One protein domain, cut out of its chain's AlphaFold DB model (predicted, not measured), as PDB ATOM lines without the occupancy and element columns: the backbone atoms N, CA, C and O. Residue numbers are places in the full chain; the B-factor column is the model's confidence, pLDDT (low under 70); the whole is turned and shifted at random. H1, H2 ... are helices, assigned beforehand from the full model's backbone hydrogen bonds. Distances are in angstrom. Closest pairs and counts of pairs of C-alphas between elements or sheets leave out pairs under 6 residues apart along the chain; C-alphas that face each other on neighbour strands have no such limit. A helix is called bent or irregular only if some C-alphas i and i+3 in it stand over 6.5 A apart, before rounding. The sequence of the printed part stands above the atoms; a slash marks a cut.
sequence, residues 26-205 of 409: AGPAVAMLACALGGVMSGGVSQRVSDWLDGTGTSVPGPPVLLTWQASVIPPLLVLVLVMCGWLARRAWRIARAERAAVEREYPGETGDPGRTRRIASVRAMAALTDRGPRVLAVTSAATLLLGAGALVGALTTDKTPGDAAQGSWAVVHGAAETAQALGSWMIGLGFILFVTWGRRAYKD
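Overview. This is residues 26 to 205 of the 409 residues of the protein "Integral membrane protein" of Streptomyces griseoflavus Tu4000 (UniProt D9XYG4). A long arm of two helices, H3 and H4a, reaches out from a loose cluster of mostly crossed helices: H1, H2, H6 and H4b, the second arm of the bent helix H4. Residues 196 to 205, of which 196 to 204 belong to H6, stick out of the cluster. There are 180 residues printed, with six named helices, H1 to H6 along the chain, and no named strand: all helix, loose, radius of gyration of the C-alphas 22.2 A, spans 77 by 45 by 32 A.

Arrangement. H4, residues 114 to 158, by its hydrogen bonds was assigned as one helix but is bent: C-alphas 131 and 134 are 7.3 A apart, and its arms H4a, residues 114 to 131, and H4b, residues 134 to 158, stand at a steep tilt of 56 degrees. H4a touches H3, residues 74 to 106, opposite ways at a steep tilt of 52 degrees; the closest C-alphas, of Ala 121 and Ala 96, are 4.7 A apart. H1, residues 26 to 54, touches H4b with residues 26 to 36 alone, closest C-alphas Ala 29 and Ser 141, 5.5 A. H2, residues 65 to 71, touches H4b at a shallow tilt of 23 degrees, closest C-alphas Trp 69 and Ala 151, 5.0 A. The hub, H6, residues 171 to 204, touches H1, about perpendicular at 86 degrees, closest C-alphas Ile 188 and Gly 44, 5.8 A; it also touches H2, H3 and H5, residues 162 to 165. Every O i to N i+4 pair is within hydrogen-bond range in H1, H2, H4b and H6, against 26 of 29 in H3 and 12 of 14 in H4a; H5 is too short for such a pair.

Along the chain. H1, 41.6 A long, begins at C-alpha 26 (136.198, 131.440, 203.898). H3 measures 45.5 A, with a kink of 35 degrees near residue 98. H6, 48.6 A, ends at C-alpha 204 (123.832, 114.026, 227.865).

Size, cuts and confidence. The C-alphas farthest apart, of Ser 59 and Gly 109, are 77.2 A apart. The printed part has no cut, and no link is long. pLDDT is under 70 at residues 56 to 62 and 111.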
ATOM      1  N   ALA A  26     136.866 132.214 202.855       91.00
ATOM      2  CA  ALA A  26     136.198 131.440 203.898       91.00
ATOM      3  C   ALA A  26     137.182 130.758 204.865       91.00
ATOM      4  O   ALA A  26     137.017 130.878 206.077       91.00
ATOM      5  N   GLY A  27     138.235 130.114 204.351       89.44
ATOM      6  CA  GLY A  27     139.266 129.466 205.174       89.44
ATOM      7  C   GLY A  27     139.964 130.441 206.138       89.44
ATOM      8  O   GLY A  27     139.888 130.243 207.351       89.44
ATOM      9  N   PRO A  28     140.575 131.536 205.639       92.88
ATOM     10  CA  PRO A  28     141.168 132.572 206.487       92.88
ATOM     11  C   PRO A  28     140.189 133.173 207.501       92.88
ATOM     12  O   PRO A  28     140.573 133.443 208.637       92.88
ATOM     13  N   ALA A  29     138.922 133.363 207.118       93.94
ATOM     14  CA  ALA A  29     137.910 133.921 208.006       93.94
ATOM     15  C   ALA A  29     137.561 132.984 209.170       93.94
ATOM     16  O   ALA A  29     137.476 133.445 210.310       93.94
ATOM     17  N   VAL A  30     137.399 131.684 208.891       90.38
ATOM     18  CA  VAL A  30     137.192 130.652 209.919       90.38
ATOM     19  C   VAL A  30     138.408 130.561 210.831       90.38
ATOM     20  O   VAL A  30     138.243 130.572 212.048       90.38
ATOM     21  N   ALA A  31     139.619 130.543 210.270       90.12
ATOM     22  CA  ALA A  31     140.852 130.483 211.052       90.12
ATOM     23  C   ALA A  31     140.999 131.697 211.985       90.12
ATOM     24  O   ALA A  31     141.343 131.541 213.153       90.12
ATOM     25  N   MET A  32     140.678 132.902 211.501       93.50
ATOM     26  CA  MET A  32     140.714 134.115 212.318       93.50
ATOM     27  C   MET A  32     139.719 134.032 213.482       93.50
ATOM     28  O   MET A  32     140.101 134.252 214.629       93.50
ATOM     29  N   LEU A  33     138.467 133.650 213.209       92.62
ATOM     30  CA  LEU A  33     137.443 133.502 214.245       92.62
ATOM     31  C   LEU A  33     137.789 132.400 215.253       92.62
ATOM     32  O   LEU A  33     137.556 132.579 216.445       92.62
ATOM     33  N   ALA A  34     138.378 131.293 214.796       89.19
ATOM     34  CA  ALA A  34     138.849 130.220 215.665       89.19
ATOM     35  C   ALA A  34     139.970 130.703 216.598       89.19
ATOM     36  O   ALA A  34     139.904 130.455 217.800       89.19
ATOM     37  N   CYS A  35     140.955 131.446 216.081       89.94
ATOM     38  CA  CYS A  35     142.008 132.045 216.903       89.94
ATOM     39  C   CYS A  35     141.455 133.079 217.892       89.94
ATOM     40  O   CYS A  35     141.858 133.075 219.050       89.94
ATOM     41  N   ALA A  36     140.520 133.933 217.464       89.69
ATOM     42  CA  ALA A  36     139.887 134.917 218.338       89.69
ATOM     43  C   ALA A  36     139.111 134.240 219.478       89.69
ATOM     44  O   ALA A  36     139.275 134.603 220.639       89.69
ATOM     45  N   LEU A  37     138.319 133.212 219.159       87.25
ATOM     46  CA  LEU A  37     137.600 132.425 220.156       87.25
ATOM     47  C   LEU A  37     138.566 131.714 221.111       87.25
ATOM     48  O   LEU A  37     138.363 131.764 222.320       87.25
ATOM     49  N   GLY A  38     139.618 131.089 220.576       86.00
ATOM     50  CA  GLY A  38     140.659 130.441 221.370       86.00
ATOM     51  C   GLY A  38     141.319 131.411 222.348       86.00
ATOM     52  O   GLY A  38     141.389 131.101 223.530       86.00
ATOM     53  N   GLY A  39     141.703 132.601 221.876       84.31
ATOM     54  CA  GLY A  39     142.316 133.649 222.696       84.31
ATOM     55  C   GLY A  39     141.396 134.172 223.801       84.31
ATOM     56  O   GLY A  39     141.821 134.270 224.950       84.31
ATOM     57  N   VAL A  40     140.123 134.438 223.486       83.38
ATOM     58  CA  VAL A  40     139.126 134.867 224.487       83.38
ATOM     59  C   VAL A  40     138.912 133.784 225.545       83.38
ATOM     60  O   VAL A  40     138.863 134.090 226.735       83.38
ATOM     61  N   MET A  41     138.814 132.517 225.134       82.06
ATOM     62  CA  MET A  41     138.601 131.405 226.063       82.06
ATOM     63  C   MET A  41     139.828 131.151 226.939       82.06
ATOM     64  O   MET A  41     139.680 131.015 228.152       82.06
ATOM     65  N   SER A  42     141.036 131.131 226.366       83.00
ATOM     66  CA  SER A  42     142.263 130.953 227.144       83.00
ATOM     67  C   SER A  42     142.498 132.125 228.094       83.00
ATOM     68  O   SER A  42     142.757 131.898 229.270       83.00
ATOM     69  N   GLY A  43     142.337 133.365 227.616       78.50
ATOM     70  CA  GLY A  43     142.492 134.567 228.436       78.50
ATOM     71  C   GLY A  43     141.491 134.607 229.590       78.50
ATOM     72  O   GLY A  43     141.877 134.845 230.730       78.50
ATOM     73  N   GLY A  44     140.226 134.278 229.316       76.75
ATOM     74  CA  GLY A  44     139.183 134.207 230.336       76.75
ATOM     75  C   GLY A  44     139.435 133.148 231.405       76.75
ATOM     76  O   GLY A  44     139.246 133.420 232.589       76.75
ATOM     77  N   VAL A  45     139.887 131.955 231.009       78.69
ATOM     78  CA  VAL A  45     140.239 130.887 231.958       78.69
ATOM     79  C   VAL A  45     141.443 131.292 232.800       78.69
ATOM     80  O   VAL A  45     141.377 131.191 234.023       78.69
ATOM     81  N   SER A  46     142.512 131.791 232.176       79.38
ATOM     82  CA  SER A  46     143.704 132.252 232.892       79.38
ATOM     83  C   SER A  46     143.366 133.347 233.902       79.38
ATOM     84  O   SER A  46     143.792 133.254 235.049       79.38
ATOM     85  N   GLN A  47     142.544 134.326 233.514       74.94
ATOM     86  CA  GLN A  47     142.114 135.398 234.410       74.94
ATOM     87  C   GLN A  47     141.275 134.863 235.575       74.94
ATOM     88  O   GLN A  47     141.571 135.164 236.721       74.94
ATOM     89  N   ARG A  48     140.279 134.007 235.322       75.44
ATOM     90  CA  ARG A  48     139.437 133.460 236.400       75.44
ATOM     91  C   ARG A  48     140.203 132.580 237.380       75.44
ATOM     92  O   ARG A  48     139.894 132.595 238.567       75.44
ATOM     93  N   VAL A  49     141.172 131.808 236.892       79.50
ATOM     94  CA  VAL A  49     142.058 131.018 237.757       79.50
ATOM     95  C   VAL A  49     142.959 131.944 238.570       79.50
ATOM     96  O   VAL A  49     143.129 131.707 239.760       79.50
ATOM     97  N   SER A  50     143.475 133.014 237.960       77.38
ATOM     98  CA  SER A  50     144.251 134.043 238.656       77.38
ATOM     99  C   SER A  50     143.442 134.709 239.770       77.38
ATOM    100  O   SER A  50     143.892 134.707 240.908       77.38
ATOM    101  N   ASP A  51     142.231 135.191 239.477       75.69
ATOM    102  CA  ASP A  51     141.344 135.836 240.458       75.69
ATOM    103  C   ASP A  51     141.012 134.889 241.625       75.69
ATOM    104  O   ASP A  51     140.948 135.294 242.783       75.69
ATOM    105  N   TRP A  52     140.811 133.599 241.325       77.75
ATOM    106  CA  TRP A  52     140.548 132.581 242.340       77.75
ATOM    107  C   TRP A  52     141.766 132.303 243.232       77.75
ATOM    108  O   TRP A  52     141.602 132.139 244.439       77.75
ATOM    109  N   LEU A  53     142.972 132.260 242.654       81.62
ATOM    110  CA  LEU A  53     144.221 132.067 243.396       81.62
ATOM    111  C   LEU A  53     144.620 133.307 244.209       81.62
ATOM    112  O   LEU A  53     145.190 133.157 245.286       81.62
ATOM    113  N   ASP A  54     144.331 134.509 243.705       79.81
ATOM    114  CA  ASP A  54     144.692 135.774 244.353       79.81
ATOM    115  C   ASP A  54     143.813 136.092 245.575       79.81
ATOM    116  O   ASP A  54     144.222 136.835 246.467       79.81
ATOM    117  N   GLY A  55     142.619 135.496 245.663       76.44
ATOM    118  CA  GLY A  55     141.765 135.539 246.849       76.44
ATOM    119  C   GLY A  55     141.350 136.959 247.249       76.44
ATOM    120  O   GLY A  55     140.329 137.460 246.785       76.44
ATOM    121  N   THR A  56     142.116 137.596 248.144       66.62
ATOM    122  CA  THR A  56     141.869 138.951 248.674       66.62
ATOM    123  C   THR A  56     142.335 140.087 247.756       66.62
ATOM    124  O   THR A  56     142.142 141.247 248.114       66.62
ATOM    125  N   GLY A  57     142.914 139.790 246.586       63.69
ATOM    126  CA  GLY A  57     143.191 140.804 245.557       63.69
ATOM    127  C   GLY A  57     144.476 141.609 245.769       63.69
ATOM    128  O   GLY A  57     144.537 142.775 245.380       63.69
ATOM    129  N   THR A  58     145.465 141.048 246.472       62.06
ATOM    130  CA  THR A  58     146.660 141.782 246.940       62.06
ATOM    131  C   THR A  58     147.986 141.229 246.427       62.06
ATOM    132  O   THR A  58     149.025 141.842 246.671       62.06
ATOM    133  N   SER A  59     147.983 140.073 245.763       64.50
ATOM    134  CA  SER A  59     149.196 139.275 245.527       64.50
ATOM    135  C   SER A  59     149.520 139.132 244.043       64.50
ATOM    136  O   SER A  59     150.690 138.994 243.681       64.50
ATOM    137  N   VAL A  60     148.502 139.175 243.182       69.19
ATOM    138  CA  VAL A  60     148.642 139.048 241.733       69.19
ATOM    139  C   VAL A  60     148.218 140.359 241.064       69.19
ATOM    140  O   VAL A  60     147.117 140.847 241.311       69.19
ATOM    141  N   PRO A  61     149.066 140.965 240.210       67.19
ATOM    142  CA  PRO A  61     148.651 142.098 239.393       67.19
ATOM    143  C   PRO A  61     147.388 141.748 238.596       67.19
ATOM    144  O   PRO A  61     147.263 140.628 238.100       67.19
ATOM    145  N   GLY A  62     146.467 142.706 238.464       68.50
ATOM    146  CA  GLY A  62     145.218 142.526 237.718       68.50
ATOM    147  C   GLY A  62     145.423 142.080 236.258       68.50
ATOM    148  O   GLY A  62     146.556 141.992 235.772       68.50
ATOM    149  N   PRO A  63     144.334 141.798 235.517       75.00
ATOM    150  CA  PRO A  63     144.428 141.247 234.171       75.00
ATOM    151  C   PRO A  63     145.329 142.108 233.272       75.00
ATOM    152  O   PRO A  63     145.181 143.335 233.265       75.00
ATOM    153  N   PRO A  64     146.226 141.488 232.476       84.06
ATOM    154  CA  PRO A  64     147.048 142.201 231.512       84.06
ATOM    155  C   PRO A  64     146.217 143.172 230.677       84.06
ATOM    156  O   PRO A  64     145.147 142.809 230.183       84.06
ATOM    157  N   VAL A  65     146.738 144.383 230.460       87.69
ATOM    158  CA  VAL A  65     146.063 145.454 229.707       87.69
ATOM    159  C   VAL A  65     145.497 144.937 228.381       87.69
ATOM    160  O   VAL A  65     144.339 145.196 228.052       87.69
ATOM    161  N   LEU A  66     146.264 144.113 227.660       87.62
ATOM    162  CA  LEU A  66     145.831 143.488 226.411       87.62
ATOM    163  C   LEU A  66     144.554 142.640 226.552       87.62
ATOM    164  O   LEU A  66     143.693 142.706 225.676       87.62
ATOM    165  N   LEU A  67     144.404 141.861 227.629       84.94
ATOM    166  CA  LEU A  67     143.194 141.062 227.860       84.94
ATOM    167  C   LEU A  67     141.987 141.956 228.138       84.94
ATOM    168  O   LEU A  67     140.896 141.680 227.643       84.94
ATOM    169  N   THR A  68     142.187 143.064 228.848       87.00
ATOM    170  CA  THR A  68     141.135 144.051 229.117       87.00
ATOM    171  C   THR A  68     140.656 144.729 227.827       87.00
ATOM    172  O   THR A  68     139.450 144.849 227.599       87.00
ATOM    173  N   TRP A  69     141.579 145.083 226.927       90.12
ATOM    174  CA  TRP A  69     141.252 145.578 225.584       90.12
ATOM    175  C   TRP A  69     140.557 144.527 224.707       90.12
ATOM    176  O   TRP A  69     139.651 144.850 223.940       90.12
ATOM    177  N   GLN A  70     140.944 143.255 224.804       89.06
ATOM    178  CA  GLN A  70     140.257 142.176 224.087       89.06
ATOM    179  C   GLN A  70     138.848 141.926 224.637       89.06
ATOM    180  O   GLN A  70     137.917 141.710 223.860       89.06
ATOM    181  N   ALA A  71     138.659 142.010 225.955       87.94
ATOM    182  CA  ALA A  71     137.346 141.901 226.577       87.94
ATOM    183  C   ALA A  71     136.405 143.016 226.092       87.94
ATOM    184  O   ALA A  71     135.254 142.735 225.749       87.94
ATOM    185  N   SER A  72     136.899 144.254 225.950       90.31
ATOM    186  CA  SER A  72     136.087 145.382 225.471       90.31
ATOM    187  C   SER A  72     135.634 145.263 224.008       90.31
ATOM    188  O   SER A  72     134.726 145.978 223.588       90.31
ATOM    189  N   VAL A  73     136.206 144.343 223.221       92.00
ATOM    190  CA  VAL A  73     135.743 144.038 221.851       92.00
ATOM    191  C   VAL A  73     134.434 143.241 221.847       92.00
ATOM    192  O   VAL A  73     133.672 143.299 220.877       92.00
ATOM    193  N   ILE A  74     134.135 142.502 222.917       91.12
ATOM    194  CA  ILE A  74     133.006 141.566 222.945       91.12
ATOM    195  C   ILE A  74     131.651 142.294 222.853       91.12
ATOM    196  O   ILE A  74     130.848 141.898 222.003       91.12
ATOM    197  N   PRO A  75     131.366 143.361 223.630       93.06
ATOM    198  CA  PRO A  75     130.093 144.073 223.521       93.06
ATOM    199  C   PRO A  75     129.792 144.666 222.131       93.06
ATOM    200  O   PRO A  75     128.709 144.382 221.611       93.06
ATOM    201  N   PRO A  76     130.692 145.423 221.464       94.00
ATOM    202  CA  PRO A  76     130.409 145.929 220.119       94.00
ATOM    203  C   PRO A  76     130.254 144.795 219.095       94.00
ATOM    204  O   PRO A  76     129.408 144.889 218.200       94.00
ATOM    205  N   LEU A  77     130.994 143.691 219.247       93.75
ATOM    206  CA  LEU A  77     130.813 142.507 218.407       93.75
ATOM    207  C   LEU A  77     129.436 141.856 218.625       93.75
ATOM    208  O   LEU A  77     128.784 141.467 217.654       93.75
ATOM    209  N   LEU A  78     128.957 141.780 219.870       93.00
ATOM    210  CA  LEU A  78     127.616 141.281 220.180       93.00
ATOM    211  C   LEU A  78     126.534 142.179 219.570       93.00
ATOM    212  O   LEU A  78     125.602 141.667 218.949       93.00
ATOM    213  N   VAL A  79     126.666 143.503 219.690       96.06
ATOM    214  CA  VAL A  79     125.739 144.458 219.062       96.06
ATOM    215  C   VAL A  79     125.696 144.248 217.549       96.06
ATOM    216  O   VAL A  79     124.609 144.157 216.975       96.06
ATOM    217  N   LEU A  80     126.851 144.082 216.897       96.75
ATOM    218  CA  LEU A  80     126.918 143.774 215.468       96.75
ATOM    219  C   LEU A  80     126.169 142.476 215.129       96.75
ATOM    220  O   LEU A  80     125.364 142.456 214.194       96.75
ATOM    221  N   VAL A  81     126.384 141.405 215.897       94.06
ATOM    222  CA  VAL A  81     125.679 140.126 215.710       94.06
ATOM    223  C   VAL A  81     124.166 140.301 215.887       94.06
ATOM    224  O   VAL A  81     123.402 139.813 215.054       94.06
ATOM    225  N   LEU A  82     123.711 141.049 216.896       96.31
ATOM    226  CA  LEU A  82     122.290 141.343 217.115       96.31
ATOM    227  C   LEU A  82     121.678 142.138 215.953       96.31
ATOM    228  O   LEU A  82     120.589 141.801 215.479       96.31
ATOM    229  N   VAL A  83     122.390 143.139 215.427       97.81
ATOM    230  CA  VAL A  83     121.974 143.899 214.235       97.81
ATOM    231  C   VAL A  83     121.849 142.977 213.021       97.81
ATOM    232  O   VAL A  83     120.869 143.060 212.271       97.81
ATOM    233  N   MET A  84     122.794 142.055 212.837       96.31
ATOM    234  CA  MET A  84     122.752 141.070 211.757       96.31
ATOM    235  C   MET A  84     121.592 140.084 211.921       96.31
ATOM    236  O   MET A  84     120.901 139.805 210.939       96.31
ATOM    237  N   CYS A  85     121.309 139.623 213.140       95.12
ATOM    238  CA  CYS A  85     120.131 138.812 213.456       95.12
ATOM    239  C   CYS A  85     118.832 139.564 213.139       95.12
ATOM    240  O   CYS A  85     117.966 139.026 212.449       95.12
ATOM    241  N   GLY A  86     118.713 140.833 213.540       97.19
ATOM    242  CA  GLY A  86     117.568 141.680 213.195       97.19
ATOM    243  C   GLY A  86     117.430 141.902 211.684       97.19
ATOM    244  O   GLY A  86     116.325 141.883 211.133       97.19
ATOM    245  N   TRP A  87     118.550 142.056 210.970       96.81
ATOM    246  CA  TRP A  87     118.571 142.122 209.508       96.81
ATOM    247  C   TRP A  87     118.097 140.825 208.848       96.81
ATOM    248  O   TRP A  87     117.258 140.888 207.939       96.81
ATOM    249  N   LEU A  88     118.569 139.667 209.318       95.38
ATOM    250  CA  LEU A  88     118.135 138.349 208.849       95.38
ATOM    251  C   LEU A  88     116.651 138.109 209.141       95.38
ATOM    252  O   LEU A  88     115.928 137.701 208.234       95.38
ATOM    253  N   ALA A  89     116.172 138.441 210.342       95.94
ATOM    254  CA  ALA A  89     114.766 138.315 210.727       95.94
ATOM    255  C   ALA A  89     113.857 139.172 209.834       95.94
ATOM    256  O   ALA A  89     112.899 138.672 209.242       95.94
ATOM    257  N   ARG A  90     114.209 140.450 209.630       97.06
ATOM    258  CA  ARG A  90     113.478 141.349 208.719       97.06
ATOM    259  C   ARG A  90     113.497 140.844 207.280       97.06
ATOM    260  O   ARG A  90     112.539 141.038 206.532       97.06
ATOM    261  N   ARG A  91     114.605 140.244 206.846       95.44
ATOM    262  CA  ARG A  91     114.723 139.672 205.503       95.44
ATOM    263  C   ARG A  91     113.847 138.436 205.354       95.44
ATOM    264  O   ARG A  91     113.123 138.346 204.371       95.44
ATOM    265  N   ALA A  92     113.896 137.520 206.309       95.06
ATOM    266  CA  ALA A  92     113.049 136.346 206.302       95.06
ATOM    267  C   ALA A  92     111.572 136.705 206.335       95.06
ATOM    268  O   ALA A  92     110.800 136.118 205.595       95.06
ATOM    269  N   TRP A  93     111.189 137.715 207.113       96.62
ATOM    270  CA  TRP A  93     109.826 138.225 207.095       96.62
ATOM    271  C   TRP A  93     109.420 138.735 205.703       96.62
ATOM    272  O   TRP A  93     108.347 138.386 205.213       96.62
ATOM    273  N   ARG A  94     110.300 139.485 205.020       96.38
ATOM    274  CA  ARG A  94     110.070 139.944 203.637       96.38
ATOM    275  C   ARG A  94     109.960 138.788 202.639       96.38
ATOM    276  O   ARG A  94     109.035 138.785 201.834       96.38
ATOM    277  N   ILE A  95     110.857 137.803 202.713       95.06
ATOM    278  CA  ILE A  95     110.814 136.604 201.860       95.06
ATOM    279  C   ILE A  95     109.527 135.822 202.136       95.06
ATOM    280  O   ILE A  95     108.770 135.559 201.215       95.06
ATOM    281  N   ALA A  96     109.208 135.549 203.401       95.75
ATOM    282  CA  ALA A  96     107.997 134.835 203.796       95.75
ATOM    283  C   ALA A  96     106.717 135.568 203.380       95.75
ATOM    284  O   ALA A  96     105.689 134.931 203.187       95.75
ATOM    285  N   ARG A  97     106.740 136.903 203.267       95.06
ATOM    286  CA  ARG A  97     105.610 137.678 202.736       95.06
ATOM    287  C   ARG A  97     105.464 137.494 201.225       95.06
ATOM    288  O   ARG A  97     104.338 137.308 200.779       95.06
ATOM    289  N   ALA A  98     106.569 137.518 200.478       94.12
ATOM    290  CA  ALA A  98     106.577 137.308 199.030       94.12
ATOM    291  C   ALA A  98     106.217 135.861 198.643       94.12
ATOM    292  O   ALA A  98     105.476 135.636 197.690       94.12
ATOM    293  N   GLU A  99     106.670 134.885 199.431       93.94
ATOM    294  CA  GLU A  99     106.426 133.458 199.203       93.94
ATOM    295  C   GLU A  99     104.960 133.045 199.405       93.94
ATOM    296  O   GLU A  99     104.566 131.993 198.916       93.94
ATOM    297  N   ARG A 100     104.116 133.847 200.076       93.38
ATOM    298  CA  ARG A 100     102.704 133.470 200.316       93.38
ATOM    299  C   ARG A 100     101.944 133.235 199.015       93.38
ATOM    300  O   ARG A 100     101.314 132.199 198.867       93.38
ATOM    301  N   ALA A 101     102.104 134.142 198.052       90.94
ATOM    302  CA  ALA A 101     101.478 134.020 196.739       90.94
ATOM    303  C   ALA A 101     102.065 132.860 195.913       90.94
ATOM    304  O   ALA A 101     101.411 132.338 195.015       90.94
ATOM    305  N   ALA A 102     103.314 132.455 196.173       91.94
ATOM    306  CA  ALA A 102     103.895 131.270 195.545       91.94
ATOM    307  C   ALA A 102     103.314 129.982 196.143       91.94
ATOM    308  O   ALA A 102     102.956 129.084 195.388       91.94
ATOM    309  N   VAL A 103     103.154 129.929 197.469       92.50
ATOM    310  CA  VAL A 103     102.494 128.814 198.164       92.50
ATOM    311  C   VAL A 103     101.043 128.679 197.696       92.50
ATOM    312  O   VAL A 103     100.640 127.591 197.314       92.50
ATOM    313  N   GLU A 104     100.275 129.766 197.629       90.88
ATOM    314  CA  GLU A 104      98.877 129.726 197.165       90.88
ATOM    315  C   GLU A 104      98.738 129.189 195.732       90.88
ATOM    316  O   GLU A 104      97.866 128.369 195.458       90.88
ATOM    317  N   ARG A 105      99.651 129.564 194.823       91.19
ATOM    318  CA  ARG A 105      99.674 129.029 193.449       91.19
ATOM    319  C   ARG A 105     100.068 127.555 193.368       91.19
ATOM    320  O   ARG A 105      99.677 126.878 192.425       91.19
ATOM    321  N   GLU A 106     100.870 127.067 194.307       90.75
ATOM    322  CA  GLU A 106     101.337 125.677 194.332       90.75
ATOM    323  C   GLU A 106     100.264 124.699 194.847       90.75
ATOM    324  O   GLU A 106     100.309 123.505 194.519       90.75
ATOM    325  N   TYR A 107      99.283 125.204 195.603       88.81
ATOM    326  CA  TYR A 107      98.154 124.445 196.154       88.81
ATOM    327  C   TYR A 107      96.803 125.087 195.778       88.81
ATOM    328  O   TYR A 107      96.068 125.560 196.655       88.81
ATOM    329  N   PRO A 108      96.465 125.138 194.477       82.94
ATOM    330  CA  PRO A 108      95.249 125.795 194.015       82.94
ATOM    331  C   PRO A 108      94.009 125.112 194.605       82.94
ATOM    332  O   PRO A 108      93.883 123.893 194.559       82.94
ATOM    333  N   GLY A 109      93.094 125.902 195.168       78.00
ATOM    334  CA  GLY A 109      91.847 125.400 195.760       78.00
ATOM    335  C   GLY A 109      91.983 124.778 197.157       78.00
ATOM    336  O   GLY A 109      90.966 124.519 197.789       78.00
ATOM    337  N   GLU A 110      93.201 124.594 197.682       78.12
ATOM    338  CA  GLU A 110      93.424 124.041 199.029       78.12
ATOM    339  C   GLU A 110      93.774 125.118 200.080       78.12
ATOM    340  O   GLU A 110      93.693 124.874 201.288       78.12
ATOM    341  N   THR A 111      94.174 126.323 199.657       69.56
ATOM    342  CA  THR A 111      94.685 127.383 200.544       69.56
ATOM    343  C   THR A 111      93.579 128.209 201.213       69.56
ATOM    344  O   THR A 111      93.373 129.372 200.877       69.56
ATOM    345  N   GLY A 112      92.875 127.611 202.181       71.00
ATOM    346  CA  GLY A 112      91.845 128.283 202.999       71.00
ATOM    347  C   GLY A 112      92.298 128.741 204.397       71.00
ATOM    348  O   GLY A 112      91.577 129.472 205.065       71.00
ATOM    349  N   ASP A 113      93.490 128.327 204.848       86.25
ATOM    350  CA  ASP A 113      94.039 128.637 206.182       86.25
ATOM    351  C   ASP A 113      95.242 129.601 206.088       86.25
ATOM    352  O   ASP A 113      96.360 129.157 205.804       86.25
ATOM    353  N   PRO A 114      95.077 130.905 206.380       88.38
ATOM    354  CA  PRO A 114      96.174 131.874 206.324       88.38
ATOM    355  C   PRO A 114      97.345 131.557 207.270       88.38
ATOM    356  O   PRO A 114      98.495 131.922 206.988       88.38
ATOM    357  N   GLY A 115      97.077 130.890 208.398       91.31
ATOM    358  CA  GLY A 115      98.090 130.507 209.379       91.31
ATOM    359  C   GLY A 115      99.057 129.472 208.810       91.31
ATOM    360  O   GLY A 115     100.280 129.599 208.962       91.31
ATOM    361  N   ARG A 116      98.528 128.496 208.072       92.56
ATOM    362  CA  ARG A 116      99.329 127.458 207.421       92.56
ATOM    363  C   ARG A 116     100.137 127.981 206.236       92.56
ATOM    364  O   ARG A 116     101.337 127.695 206.189       92.56
ATOM    365  N   THR A 117      99.572 128.840 205.381       94.31
ATOM    366  CA  THR A 117     100.335 129.531 204.320       94.31
ATOM    367  C   THR A 117     101.503 130.296 204.931       94.31
ATOM    368  O   THR A 117     102.645 130.176 204.477       94.31
ATOM    369  N   ARG A 118     101.255 131.043 206.020       94.69
ATOM    370  CA  ARG A 118     102.312 131.777 206.728       94.69
ATOM    371  C   ARG A 118     103.388 130.839 207.268       94.69
ATOM    372  O   ARG A 118     104.565 131.191 207.187       94.69
ATOM    373  N   ARG A 119     103.020 129.673 207.807       95.62
ATOM    374  CA  ARG A 119     103.979 128.686 208.327       95.62
ATOM    375  C   ARG A 119     104.862 128.116 207.217       95.62
ATOM    376  O   ARG A 119     106.081 128.168 207.358       95.62
ATOM    377  N   ILE A 120     104.278 127.655 206.110       95.88
ATOM    378  CA  ILE A 120     105.022 127.101 204.961       95.88
ATOM    379  C   ILE A 120     105.972 128.158 204.387       95.88
ATOM    380  O   ILE A 120     107.173 127.913 204.256       95.88
ATOM    381  N   ALA A 121     105.465 129.368 204.139       96.75
ATOM    382  CA  ALA A 121     106.269 130.474 203.627       96.75
ATOM    383  C   ALA A 121     107.403 130.876 204.591       96.75
ATOM    384  O   ALA A 121     108.503 131.206 204.152       96.75
ATOM    385  N   SER A 122     107.167 130.809 205.906       96.81
ATOM    386  CA  SER A 122     108.203 131.076 206.914       96.81
ATOM    387  C   SER A 122     109.293 130.005 206.912       96.81
ATOM    388  O   SER A 122     110.465 130.355 207.009       96.81
ATOM    389  N   VAL A 123     108.943 128.723 206.748       97.06
ATOM    390  CA  VAL A 123     109.937 127.641 206.643       97.06
ATOM    391  C   VAL A 123     110.785 127.798 205.378       97.06
ATOM    392  O   VAL A 123     112.009 127.747 205.475       97.06
ATOM    393  N   ARG A 124     110.178 128.089 204.217       96.81
ATOM    394  CA  ARG A 124     110.921 128.392 202.974       96.81
ATOM    395  C   ARG A 124     111.856 129.590 203.146       96.81
ATOM    396  O   ARG A 124     113.020 129.547 202.751       96.81
ATOM    397  N   ALA A 125     111.377 130.649 203.798       96.62
ATOM    398  CA  ALA A 125     112.182 131.833 204.066       96.62
ATOM    399  C   ALA A 125     113.366 131.549 205.003       96.62
ATOM    400  O   ALA A 125     114.464 132.043 204.747       96.62
ATOM    401  N   MET A 126     113.158 130.757 206.061       94.81
ATOM    402  CA  MET A 126     114.226 130.301 206.960       94.81
ATOM    403  C   MET A 126     115.247 129.443 206.221       94.81
ATOM    404  O   MET A 126     116.441 129.708 206.328       94.81
ATOM    405  N   ALA A 127     114.788 128.483 205.417       94.25
ATOM    406  CA  ALA A 127     115.659 127.648 204.605       94.25
ATOM    407  C   ALA A 127     116.531 128.491 203.665       94.25
ATOM    408  O   ALA A 127     117.736 128.268 203.585       94.25
ATOM    409  N   ALA A 128     115.977 129.521 203.020       93.38
ATOM    410  CA  ALA A 128     116.729 130.431 202.152       93.38
ATOM    411  C   ALA A 128     117.788 131.282 202.889       93.38
ATOM    412  O   ALA A 128     118.718 131.794 202.255       93.38
ATOM    413  N   LEU A 129     117.693 131.452 204.217       92.81
ATOM    414  CA  LEU A 129     118.691 132.214 204.977       92.81
ATOM    415  C   LEU A 129     120.054 131.515 205.049       92.81
ATOM    416  O   LEU A 129     121.058 132.225 205.150       92.81
ATOM    417  N   THR A 130     120.126 130.181 204.931       89.88
ATOM    418  CA  THR A 130     121.404 129.440 204.940       89.88
ATOM    419  C   THR A 130     122.379 129.975 203.890       89.88
ATOM    420  O   THR A 130     123.585 130.071 204.127       89.88
ATOM    421  N   ASP A 131     121.867 130.464 202.757       90.19
ATOM    422  CA  ASP A 131     122.691 131.008 201.673       90.19
ATOM    423  C   ASP A 131     123.493 132.248 202.101       90.19
ATOM    424  O   ASP A 131     124.472 132.624 201.444       90.19
ATOM    425  N   ARG A 132     123.102 132.877 203.217       91.38
ATOM    426  CA  ARG A 132     123.731 134.071 203.798       91.38
ATOM    427  C   ARG A 132     124.796 133.772 204.834       91.38
ATOM    428  O   ARG A 132     125.506 134.711 205.189       91.38
ATOM    429  N   GLY A 133     124.966 132.513 205.238       90.19
ATOM    430  CA  GLY A 133     126.000 132.086 206.183       90.19
ATOM    431  C   GLY A 133     127.383 132.675 205.867       90.19
ATOM    432  O   GLY A 133     127.938 133.361 206.721       90.19
ATOM    433  N   PRO A 134     127.899 132.557 204.626       92.31
ATOM    434  CA  PRO A 134     129.202 133.130 204.277       92.31
ATOM    435  C   PRO A 134     129.282 134.652 204.421       92.31
ATOM    436  O   PRO A 134     130.321 135.177 204.796       92.31
ATOM    437  N   ARG A 135     128.192 135.388 204.159       93.00
ATOM    438  CA  ARG A 135     128.176 136.850 204.349       93.00
ATOM    439  C   ARG A 135     128.183 137.213 205.829       93.00
ATOM    440  O   ARG A 135     128.820 138.193 206.198       93.00
ATOM    441  N   VAL A 136     127.470 136.442 206.647       93.44
ATOM    442  CA  VAL A 136     127.472 136.632 208.096       93.44
ATOM    443  C   VAL A 136     128.875 136.401 208.641       93.44
ATOM    444  O   VAL A 136     129.439 137.295 209.263       93.44
ATOM    445  N   LEU A 137     129.479 135.264 208.286       93.38
ATOM    446  CA  LEU A 137     130.843 134.940 208.682       93.38
ATOM    447  C   LEU A 137     131.841 136.012 208.222       93.38
ATOM    448  O   LEU A 137     132.702 136.407 209.000       93.38
ATOM    449  N   ALA A 138     131.698 136.526 206.997       94.06
ATOM    450  CA  ALA A 138     132.565 137.577 206.472       94.06
ATOM    451  C   ALA A 138     132.526 138.856 207.304       94.06
ATOM    452  O   ALA A 138     133.577 139.389 207.650       94.06
ATOM    453  N   VAL A 139     131.326 139.347 207.622       96.06
ATOM    454  CA  VAL A 139     131.158 140.587 208.390       96.06
ATOM    455  C   VAL A 139     131.664 140.401 209.817       96.06
ATOM    456  O   VAL A 139     132.420 141.240 210.297       96.06
ATOM    457  N   THR A 140     131.311 139.290 210.470       95.19
ATOM    458  CA  THR A 140     131.791 138.984 211.824       95.19
ATOM    459  C   THR A 140     133.312 138.845 211.845       95.19
ATOM    460  O   THR A 140     133.958 139.446 212.689       95.19
ATOM    461  N   SER A 141     133.902 138.132 210.882       95.50
ATOM    462  CA  SER A 141     135.355 137.975 210.782       95.50
ATOM    463  C   SER A 141     136.061 139.308 210.509       95.50
ATOM    464  O   SER A 141     137.008 139.660 211.201       95.50
ATOM    465  N   ALA A 142     135.577 140.122 209.570       95.25
ATOM    466  CA  ALA A 142     136.169 141.437 209.322       95.25
ATOM    467  C   ALA A 142     136.098 142.341 210.566       95.25
ATOM    468  O   ALA A 142     137.097 142.953 210.937       95.25
ATOM    469  N   ALA A 143     134.949 142.380 211.246       96.31
ATOM    470  CA  ALA A 143     134.775 143.172 212.458       96.31
ATOM    471  C   ALA A 143     135.667 142.684 213.605       96.31
ATOM    472  O   ALA A 143     136.346 143.495 214.227       96.31
ATOM    473  N   THR A 144     135.723 141.374 213.859       95.12
ATOM    474  CA  THR A 144     136.597 140.799 214.889       95.12
ATOM    475  C   THR A 144     138.071 141.100 214.602       95.12
ATOM    476  O   THR A 144     138.802 141.435 215.529       95.12
ATOM    477  N   LEU A 145     138.505 141.057 213.337       94.44
ATOM    478  CA  LEU A 145     139.881 141.396 212.967       94.44
ATOM    479  C   LEU A 145     140.181 142.881 213.212       94.44
ATOM    480  O   LEU A 145     141.209 143.199 213.801       94.44
ATOM    481  N   LEU A 146     139.293 143.781 212.779       95.56
ATOM    482  CA  LEU A 146     139.471 145.229 212.934       95.56
ATOM    483  C   LEU A 146     139.448 145.654 214.405       95.56
ATOM    484  O   LEU A 146     140.334 146.379 214.850       95.56
ATOM    485  N   LEU A 147     138.466 145.173 215.166       94.56
ATOM    486  CA  LEU A 147     138.348 145.470 216.591       94.56
ATOM    487  C   LEU A 147     139.507 144.854 217.383       94.56
ATOM    488  O   LEU A 147     140.058 145.514 218.257       94.56
ATOM    489  N   GLY A 148     139.925 143.629 217.048       92.94
ATOM    490  CA  GLY A 148     141.084 142.981 217.663       92.94
ATOM    491  C   GLY A 148     142.403 143.702 217.364       92.94
ATOM    492  O   GLY A 148     143.234 143.851 218.257       92.94
ATOM    493  N   ALA A 149     142.586 144.205 216.140       93.56
ATOM    494  CA  ALA A 149     143.735 145.040 215.794       93.56
ATOM    495  C   ALA A 149     143.711 146.375 216.555       93.56
ATOM    496  O   ALA A 149     144.739 146.785 217.089       93.56
ATOM    497  N   GLY A 150     142.541 147.013 216.666       93.44
ATOM    498  CA  GLY A 150     142.361 148.220 217.474       93.44
ATOM    499  C   GLY A 150     142.675 147.988 218.954       93.44
ATOM    500  O   GLY A 150     143.394 148.781 219.551       93.44
ATOM    501  N   ALA A 151     142.218 146.868 219.517       91.69
ATOM    502  CA  ALA A 151     142.533 146.452 220.883       91.69
ATOM    503  C   ALA A 151     144.039 146.249 221.100       91.69
ATOM    504  O   ALA A 151     144.586 146.704 222.102       91.69
ATOM    505  N   LEU A 152     144.724 145.612 220.145       92.19
ATOM    506  CA  LEU A 152     146.172 145.420 220.204       92.19
ATOM    507  C   LEU A 152     146.928 146.754 220.141       92.19
ATOM    508  O   LEU A 152     147.812 146.992 220.958       92.19
ATOM    509  N   VAL A 153     146.574 147.631 219.197       93.50
ATOM    510  CA  VAL A 153     147.194 148.961 219.070       93.50
ATOM    511  C   VAL A 153     146.928 149.799 220.322       93.50
ATOM    512  O   VAL A 153     147.856 150.405 220.849       93.50
ATOM    513  N   GLY A 154     145.697 149.798 220.836       90.75
ATOM    514  CA  GLY A 154     145.319 150.512 222.057       90.75
ATOM    515  C   GLY A 154     146.122 150.056 223.274       90.75
ATOM    516  O   GLY A 154     146.673 150.888 223.995       90.75
ATOM    517  N   ALA A 155     146.277 148.741 223.448       90.94
ATOM    518  CA  ALA A 155     147.082 148.175 224.525       90.94
ATOM    519  C   ALA A 155     148.567 148.561 224.410       90.94
ATOM    520  O   ALA A 155     149.155 149.006 225.390       90.94
ATOM    521  N   LEU A 156     149.161 148.442 223.216       92.06
ATOM    522  CA  LEU A 156     150.592 148.705 223.005       92.06
ATOM    523  C   LEU A 156     150.966 150.192 223.058       92.06
ATOM    524  O   LEU A 156     152.110 150.519 223.354       92.06
ATOM    525  N   THR A 157     150.038 151.089 222.721       93.06
ATOM    526  CA  THR A 157     150.321 152.533 222.640       93.06
ATOM    527  C   THR A 157     150.029 153.275 223.933       93.06
ATOM    528  O   THR A 157     150.673 154.286 224.199       93.06
ATOM    529  N   THR A 158     149.060 152.808 224.723       89.69
ATOM    530  CA  THR A 158     148.624 153.529 225.927       89.69
ATOM    531  C   THR A 158     149.162 152.927 227.217       89.69
ATOM    532  O   THR A 158     149.226 153.650 228.206       89.69
ATOM    533  N   ASP A 159     149.507 151.632 227.215       87.94
ATOM    534  CA  ASP A 159     149.831 150.833 228.410       87.94
ATOM    535  C   ASP A 159     148.781 150.969 229.537       87.94
ATOM    536  O   ASP A 159     149.051 150.808 230.724       87.94
ATOM    537  N   LYS A 160     147.543 151.307 229.152       89.44
ATOM    538  CA  LYS A 160     146.414 151.615 230.034       89.44
ATOM    539  C   LYS A 160     145.191 150.812 229.629       89.44
ATOM    540  O   LYS A 160     145.042 150.430 228.467       89.44
ATOM    541  N   THR A 161     144.283 150.578 230.573       87.25
ATOM    542  CA  THR A 161     142.987 149.957 230.263       87.25
ATOM    543  C   THR A 161     142.155 150.855 229.330       87.25
ATOM    544  O   THR A 161     142.385 152.066 229.303       87.25
ATOM    545  N   PRO A 162     141.191 150.311 228.559       87.38
ATOM    546  CA  PRO A 162     140.315 151.114 227.702       87.38
ATOM    547  C   PRO A 162     139.671 152.312 228.413       87.38
ATOM    548  O   PRO A 162     139.647 153.409 227.852       87.38
ATOM    549  N   GLY A 163     139.178 152.121 229.642       85.62
ATOM    550  CA  GLY A 163     138.597 153.200 230.446       85.62
ATOM    551  C   GLY A 163     139.613 154.299 230.761       85.62
ATOM    552  O   GLY A 163     139.358 155.473 230.483       85.62
ATOM    553  N   ASP A 164     140.794 153.914 231.252       86.69
ATOM    554  CA  ASP A 164     141.867 154.843 231.633       86.69
ATOM    555  C   ASP A 164     142.457 155.590 230.434       86.69
ATOM    556  O   ASP A 164     142.723 156.792 230.499       86.69
ATOM    557  N   ALA A 165     142.626 154.897 229.309       88.19
ATOM    558  CA  ALA A 165     143.080 155.486 228.056       88.19
ATOM    559  C   ALA A 165     142.100 156.548 227.525       88.19
ATOM    560  O   ALA A 165     142.517 157.497 226.861       88.19
ATOM    561  N   ALA A 166     140.807 156.410 227.832       87.81
ATOM    562  CA  ALA A 166     139.759 157.311 227.373       87.81
ATOM    563  C   ALA A 166     139.430 158.456 228.353       87.81
ATOM    564  O   ALA A 166     138.615 159.307 228.001       87.81
ATOM    565  N   GLN A 167     140.047 158.528 229.540       83.19
ATOM    566  CA  GLN A 167     139.731 159.543 230.567       83.19
ATOM    567  C   GLN A 167     139.842 160.996 230.068       83.19
ATOM    568  O   GLN A 167     139.057 161.847 230.471       83.19
ATOM    569  N   GLY A 168     140.784 161.287 229.165       80.31
ATOM    570  CA  GLY A 168     140.971 162.624 228.576       80.31
ATOM    571  C   GLY A 168     140.120 162.911 227.332       80.31
ATOM    572  O   GLY A 168     140.338 163.918 226.663       80.31
ATOM    573  N   SER A 169     139.204 162.009 226.971       86.00
ATOM    574  CA  SER A 169     138.362 162.121 225.776       86.00
ATOM    575  C   SER A 169     136.954 162.638 226.103       86.00
ATOM    576  O   SER A 169     136.621 162.933 227.248       86.00
ATOM    577  N   TRP A 170     136.097 162.759 225.086       85.25
ATOM    578  CA  TRP A 170     134.692 163.126 225.270       85.25
ATOM    579  C   TRP A 170     133.984 162.157 226.230       85.25
ATOM    580  O   TRP A 170     134.154 160.944 226.113       85.25
ATOM    581  N   ALA A 171     133.113 162.667 227.110       83.19
ATOM    582  CA  ALA A 171     132.429 161.870 228.141       83.19
ATOM    583  C   ALA A 171     131.719 160.615 227.593       83.19
ATOM    584  O   ALA A 171     131.718 159.564 228.227       83.19
ATOM    585  N   VAL A 172     131.163 160.700 226.379       83.75
ATOM    586  CA  VAL A 172     130.528 159.563 225.693       83.75
ATOM    587  C   VAL A 172     131.541 158.471 225.335       83.75
ATOM    588  O   VAL A 172     131.239 157.289 225.472       83.75
ATOM    589  N   VAL A 173     132.740 158.848 224.881       83.12
ATOM    590  CA  VAL A 173     133.809 157.910 224.506       83.12
ATOM    591  C   VAL A 173     134.372 157.230 225.748       83.12
ATOM    592  O   VAL A 173     134.497 156.007 225.761       83.12
ATOM    593  N   HIS A 174     134.630 158.002 226.805       83.94
ATOM    594  CA  HIS A 174     135.066 157.463 228.089       83.94
ATOM    595  C   HIS A 174     134.042 156.481 228.674       83.94
ATOM    596  O   HIS A 174     134.379 155.323 228.923       83.94
ATOM    597  N   GLY A 175     132.773 156.890 228.774       81.81
ATOM    598  CA  GLY A 175     131.710 156.031 229.297       81.81
ATOM    599  C   GLY A 175     131.481 154.772 228.451       81.81
ATOM    600  O   GLY A 175     131.244 153.692 228.996       81.81
ATOM    601  N   ALA A 176     131.599 154.866 227.121       86.69
ATOM    602  CA  ALA A 176     131.511 153.701 226.242       86.69
ATOM    603  C   ALA A 176     132.686 152.730 226.444       86.69
ATOM    604  O   ALA A 176     132.464 151.519 226.468       86.69
ATOM    605  N   ALA A 177     133.912 153.239 226.604       84.06
ATOM    606  CA  ALA A 177     135.101 152.422 226.835       84.06
ATOM    607  C   ALA A 177     135.033 151.692 228.185       84.06
ATOM    608  O   ALA A 177     135.252 150.480 228.237       84.06
ATOM    609  N   GLU A 178     134.643 152.401 229.246       86.81
ATOM    610  CA  GLU A 178     134.459 151.832 230.584       86.81
ATOM    611  C   GLU A 178     133.345 150.772 230.596       86.81
ATOM    612  O   GLU A 178     133.548 149.644 231.056       86.81
ATOM    613  N   THR A 179     132.192 151.080 229.990       88.31
ATOM    614  CA  THR A 179     131.073 150.131 229.874       88.31
ATOM    615  C   THR A 179     131.475 148.892 229.077       88.31
ATOM    616  O   THR A 179     131.154 147.769 229.471       88.31
ATOM    617  N   ALA A 180     132.179 149.068 227.955       89.25
ATOM    618  CA  ALA A 180     132.609 147.957 227.112       89.25
ATOM    619  C   ALA A 180     133.605 147.049 227.842       89.25
ATOM    620  O   ALA A 180     133.481 145.826 227.772       89.25
ATOM    621  N   GLN A 181     134.555 147.634 228.570       87.12
ATOM    622  CA  GLN A 181     135.498 146.908 229.417       87.12
ATOM    623  C   GLN A 181     134.775 146.096 230.501       87.12
ATOM    624  O   GLN A 181     134.978 144.883 230.599       87.12
ATOM    625  N   ALA A 182     133.900 146.740 231.280       85.88
ATOM    626  CA  ALA A 182     133.184 146.087 232.371       85.88
ATOM    627  C   ALA A 182     132.278 144.959 231.856       85.88
ATOM    628  O   ALA A 182     132.377 143.813 232.302       85.88
ATOM    629  N   LEU A 183     131.431 145.258 230.866       88.06
ATOM    630  CA  LEU A 183     130.510 144.281 230.292       88.06
ATOM    631  C   LEU A 183     131.259 143.139 229.599       88.06
ATOM    632  O   LEU A 183     130.886 141.978 229.755       88.06
ATOM    633  N   GLY A 184     132.340 143.451 228.882       85.81
ATOM    634  CA  GLY A 184     133.200 142.468 228.232       85.81
ATOM    635  C   GLY A 184     133.749 141.431 229.206       85.81
ATOM    636  O   GLY A 184     133.630 140.232 228.956       85.81
ATOM    637  N   SER A 185     134.263 141.878 230.355       81.94
ATOM    638  CA  SER A 185     134.770 140.989 231.411       81.94
ATOM    639  C   SER A 185     133.686 140.037 231.948       81.94
ATOM    640  O   SER A 185     133.881 138.817 232.014       81.94
ATOM    641  N   TRP A 186     132.487 140.557 232.237       84.62
ATOM    642  CA  TRP A 186     131.347 139.731 232.655       84.62
ATOM    643  C   TRP A 186     130.932 138.716 231.585       84.62
ATOM    644  O   TRP A 186     130.649 137.555 231.898       84.62
ATOM    645  N   MET A 187     130.929 139.133 230.318       87.00
ATOM    646  CA  MET A 187     130.561 138.282 229.189       87.00
ATOM    647  C   MET A 187     131.537 137.127 228.963       87.00
ATOM    648  O   MET A 187     131.090 136.051 228.572       87.00
ATOM    649  N   ILE A 188     132.831 137.305 229.237       82.31
ATOM    650  CA  ILE A 188     133.806 136.205 229.199       82.31
ATOM    651  C   ILE A 188     133.428 135.132 230.225       82.31
ATOM    652  O   ILE A 188     133.324 133.952 229.884       82.31
ATOM    653  N   GLY A 189     133.148 135.543 231.466       78.12
ATOM    654  CA  GLY A 189     132.731 134.625 232.529       78.12
ATOM    655  C   GLY A 189     131.426 133.896 232.211       78.12
ATOM    656  O   GLY A 189     131.348 132.671 232.330       78.12
ATOM    657  N   LEU A 190     130.411 134.631 231.745       83.75
ATOM    658  CA  LEU A 190     129.145 134.042 231.304       83.75
ATOM    659  C   LEU A 190     129.353 133.087 230.120       83.75
ATOM    660  O   LEU A 190     128.802 131.987 230.112       83.75
ATOM    661  N   GLY A 191     130.166 133.485 229.140       82.00
ATOM    662  CA  GLY A 191     130.507 132.681 227.970       82.00
ATOM    663  C   GLY A 191     131.163 131.356 228.348       82.00
ATOM    664  O   GLY A 191     130.794 130.320 227.798       82.00
ATOM    665  N   PHE A 192     132.054 131.360 229.340       78.50
ATOM    666  CA  PHE A 192     132.663 130.142 229.874       78.50
ATOM    667  C   PHE A 192     131.636 129.213 230.542       78.50
ATOM    668  O   PHE A 192     131.602 128.015 230.255       78.50
ATOM    669  N   ILE A 193     130.742 129.754 231.378       82.19
ATOM    670  CA  ILE A 193     129.664 128.967 232.004       82.19
ATOM    671  C   ILE A 193     128.754 128.362 230.930       82.19
ATOM    672  O   ILE A 193     128.426 127.173 230.983       82.19
ATOM    673  N   LEU A 194     128.376 129.153 229.924       84.00
ATOM    674  CA  LEU A 194     127.595 128.675 228.785       84.00
ATOM    675  C   LEU A 194     128.340 127.577 228.020       84.00
ATOM    676  O   LEU A 194     127.740 126.554 227.709       84.00
ATOM    677  N   PHE A 195     129.641 127.733 227.783       82.00
ATOM    678  CA  PHE A 195     130.457 126.724 227.113       82.00
ATOM    679  C   PHE A 195     130.475 125.394 227.882       82.00
ATOM    680  O   PHE A 195     130.174 124.347 227.308       82.00
ATOM    681  N   VAL A 196     130.742 125.420 229.193       81.19
ATOM    682  CA  VAL A 196     130.767 124.210 230.036       81.19
ATOM    683  C   VAL A 196     129.383 123.566 230.137       81.19
ATOM    684  O   VAL A 196     129.250 122.345 230.014       81.19
ATOM    685  N   THR A 197     128.332 124.362 230.345       82.94
ATOM    686  CA  THR A 197     126.954 123.852 230.448       82.94
ATOM    687  C   THR A 197     126.486 123.232 229.134       82.94
ATOM    688  O   THR A 197     125.927 122.133 229.154       82.94
ATOM    689  N   TRP A 198     126.778 123.861 227.993       77.12
ATOM    690  CA  TRP A 198     126.489 123.298 226.675       77.12
ATOM    691  C   TRP A 198     127.340 122.072 226.359       77.12
ATOM    692  O   TRP A 198     126.797 121.107 225.829       77.12
ATOM    693  N   GLY A 199     128.620 122.043 226.736       76.75
ATOM    694  CA  GLY A 199     129.470 120.857 226.593       76.75
ATOM    695  C   GLY A 199     128.916 119.658 227.370       76.75
ATOM    696  O   GLY A 199     128.764 118.562 226.827       76.75
ATOM    697  N   ARG A 200     128.492 119.880 228.620       81.88
ATOM    698  CA  ARG A 200     127.815 118.855 229.437       81.88
ATOM    699  C   ARG A 200     126.477 118.436 228.835       81.88
ATOM    700  O   ARG A 200     126.144 117.251 228.858       81.88
ATOM    701  N   ARG A 201     125.708 119.385 228.298       78.75
ATOM    702  CA  ARG A 201     124.424 119.101 227.650       78.75
ATOM    703  C   ARG A 201     124.608 118.287 226.373       78.75
ATOM    704  O   ARG A 201     123.893 117.316 226.186       78.75
ATOM    705  N   ALA A 202     125.591 118.617 225.542       71.06
ATOM    706  CA  ALA A 202     125.924 117.871 224.331       71.06
ATOM    707  C   ALA A 202     126.317 116.415 224.628       71.06
ATOM    708  O   ALA A 202     126.020 115.522 223.837       71.06
ATOM    709  N   TYR A 203     126.939 116.171 225.786       71.44
ATOM    710  CA  TYR A 203     127.257 114.821 226.245       71.44
ATOM    711  C   TYR A 203     126.006 114.022 226.653       71.44
ATOM    712  O   TYR A 203     125.927 112.823 226.389       71.44
ATOM    713  N   LYS A 204     125.016 114.680 227.276       74.94
ATOM    714  CA  LYS A 204     123.832 114.026 227.865       74.94
ATOM    715  C   LYS A 204     122.603 113.969 226.945       74.94
ATOM    716  O   LYS A 204     121.873 112.985 226.989       74.94
ATOM    717  N   ASP A 205     122.379 114.980 226.105       72.81
ATOM    718  CA  ASP A 205     121.181 115.119 225.266       72.81
ATOM    719  C   ASP A 205     121.432 114.678 223.818       72.81
ATOM    720  O   ASP A 205     122.209 115.282 223.074       72.81
TER     721      ASP A 205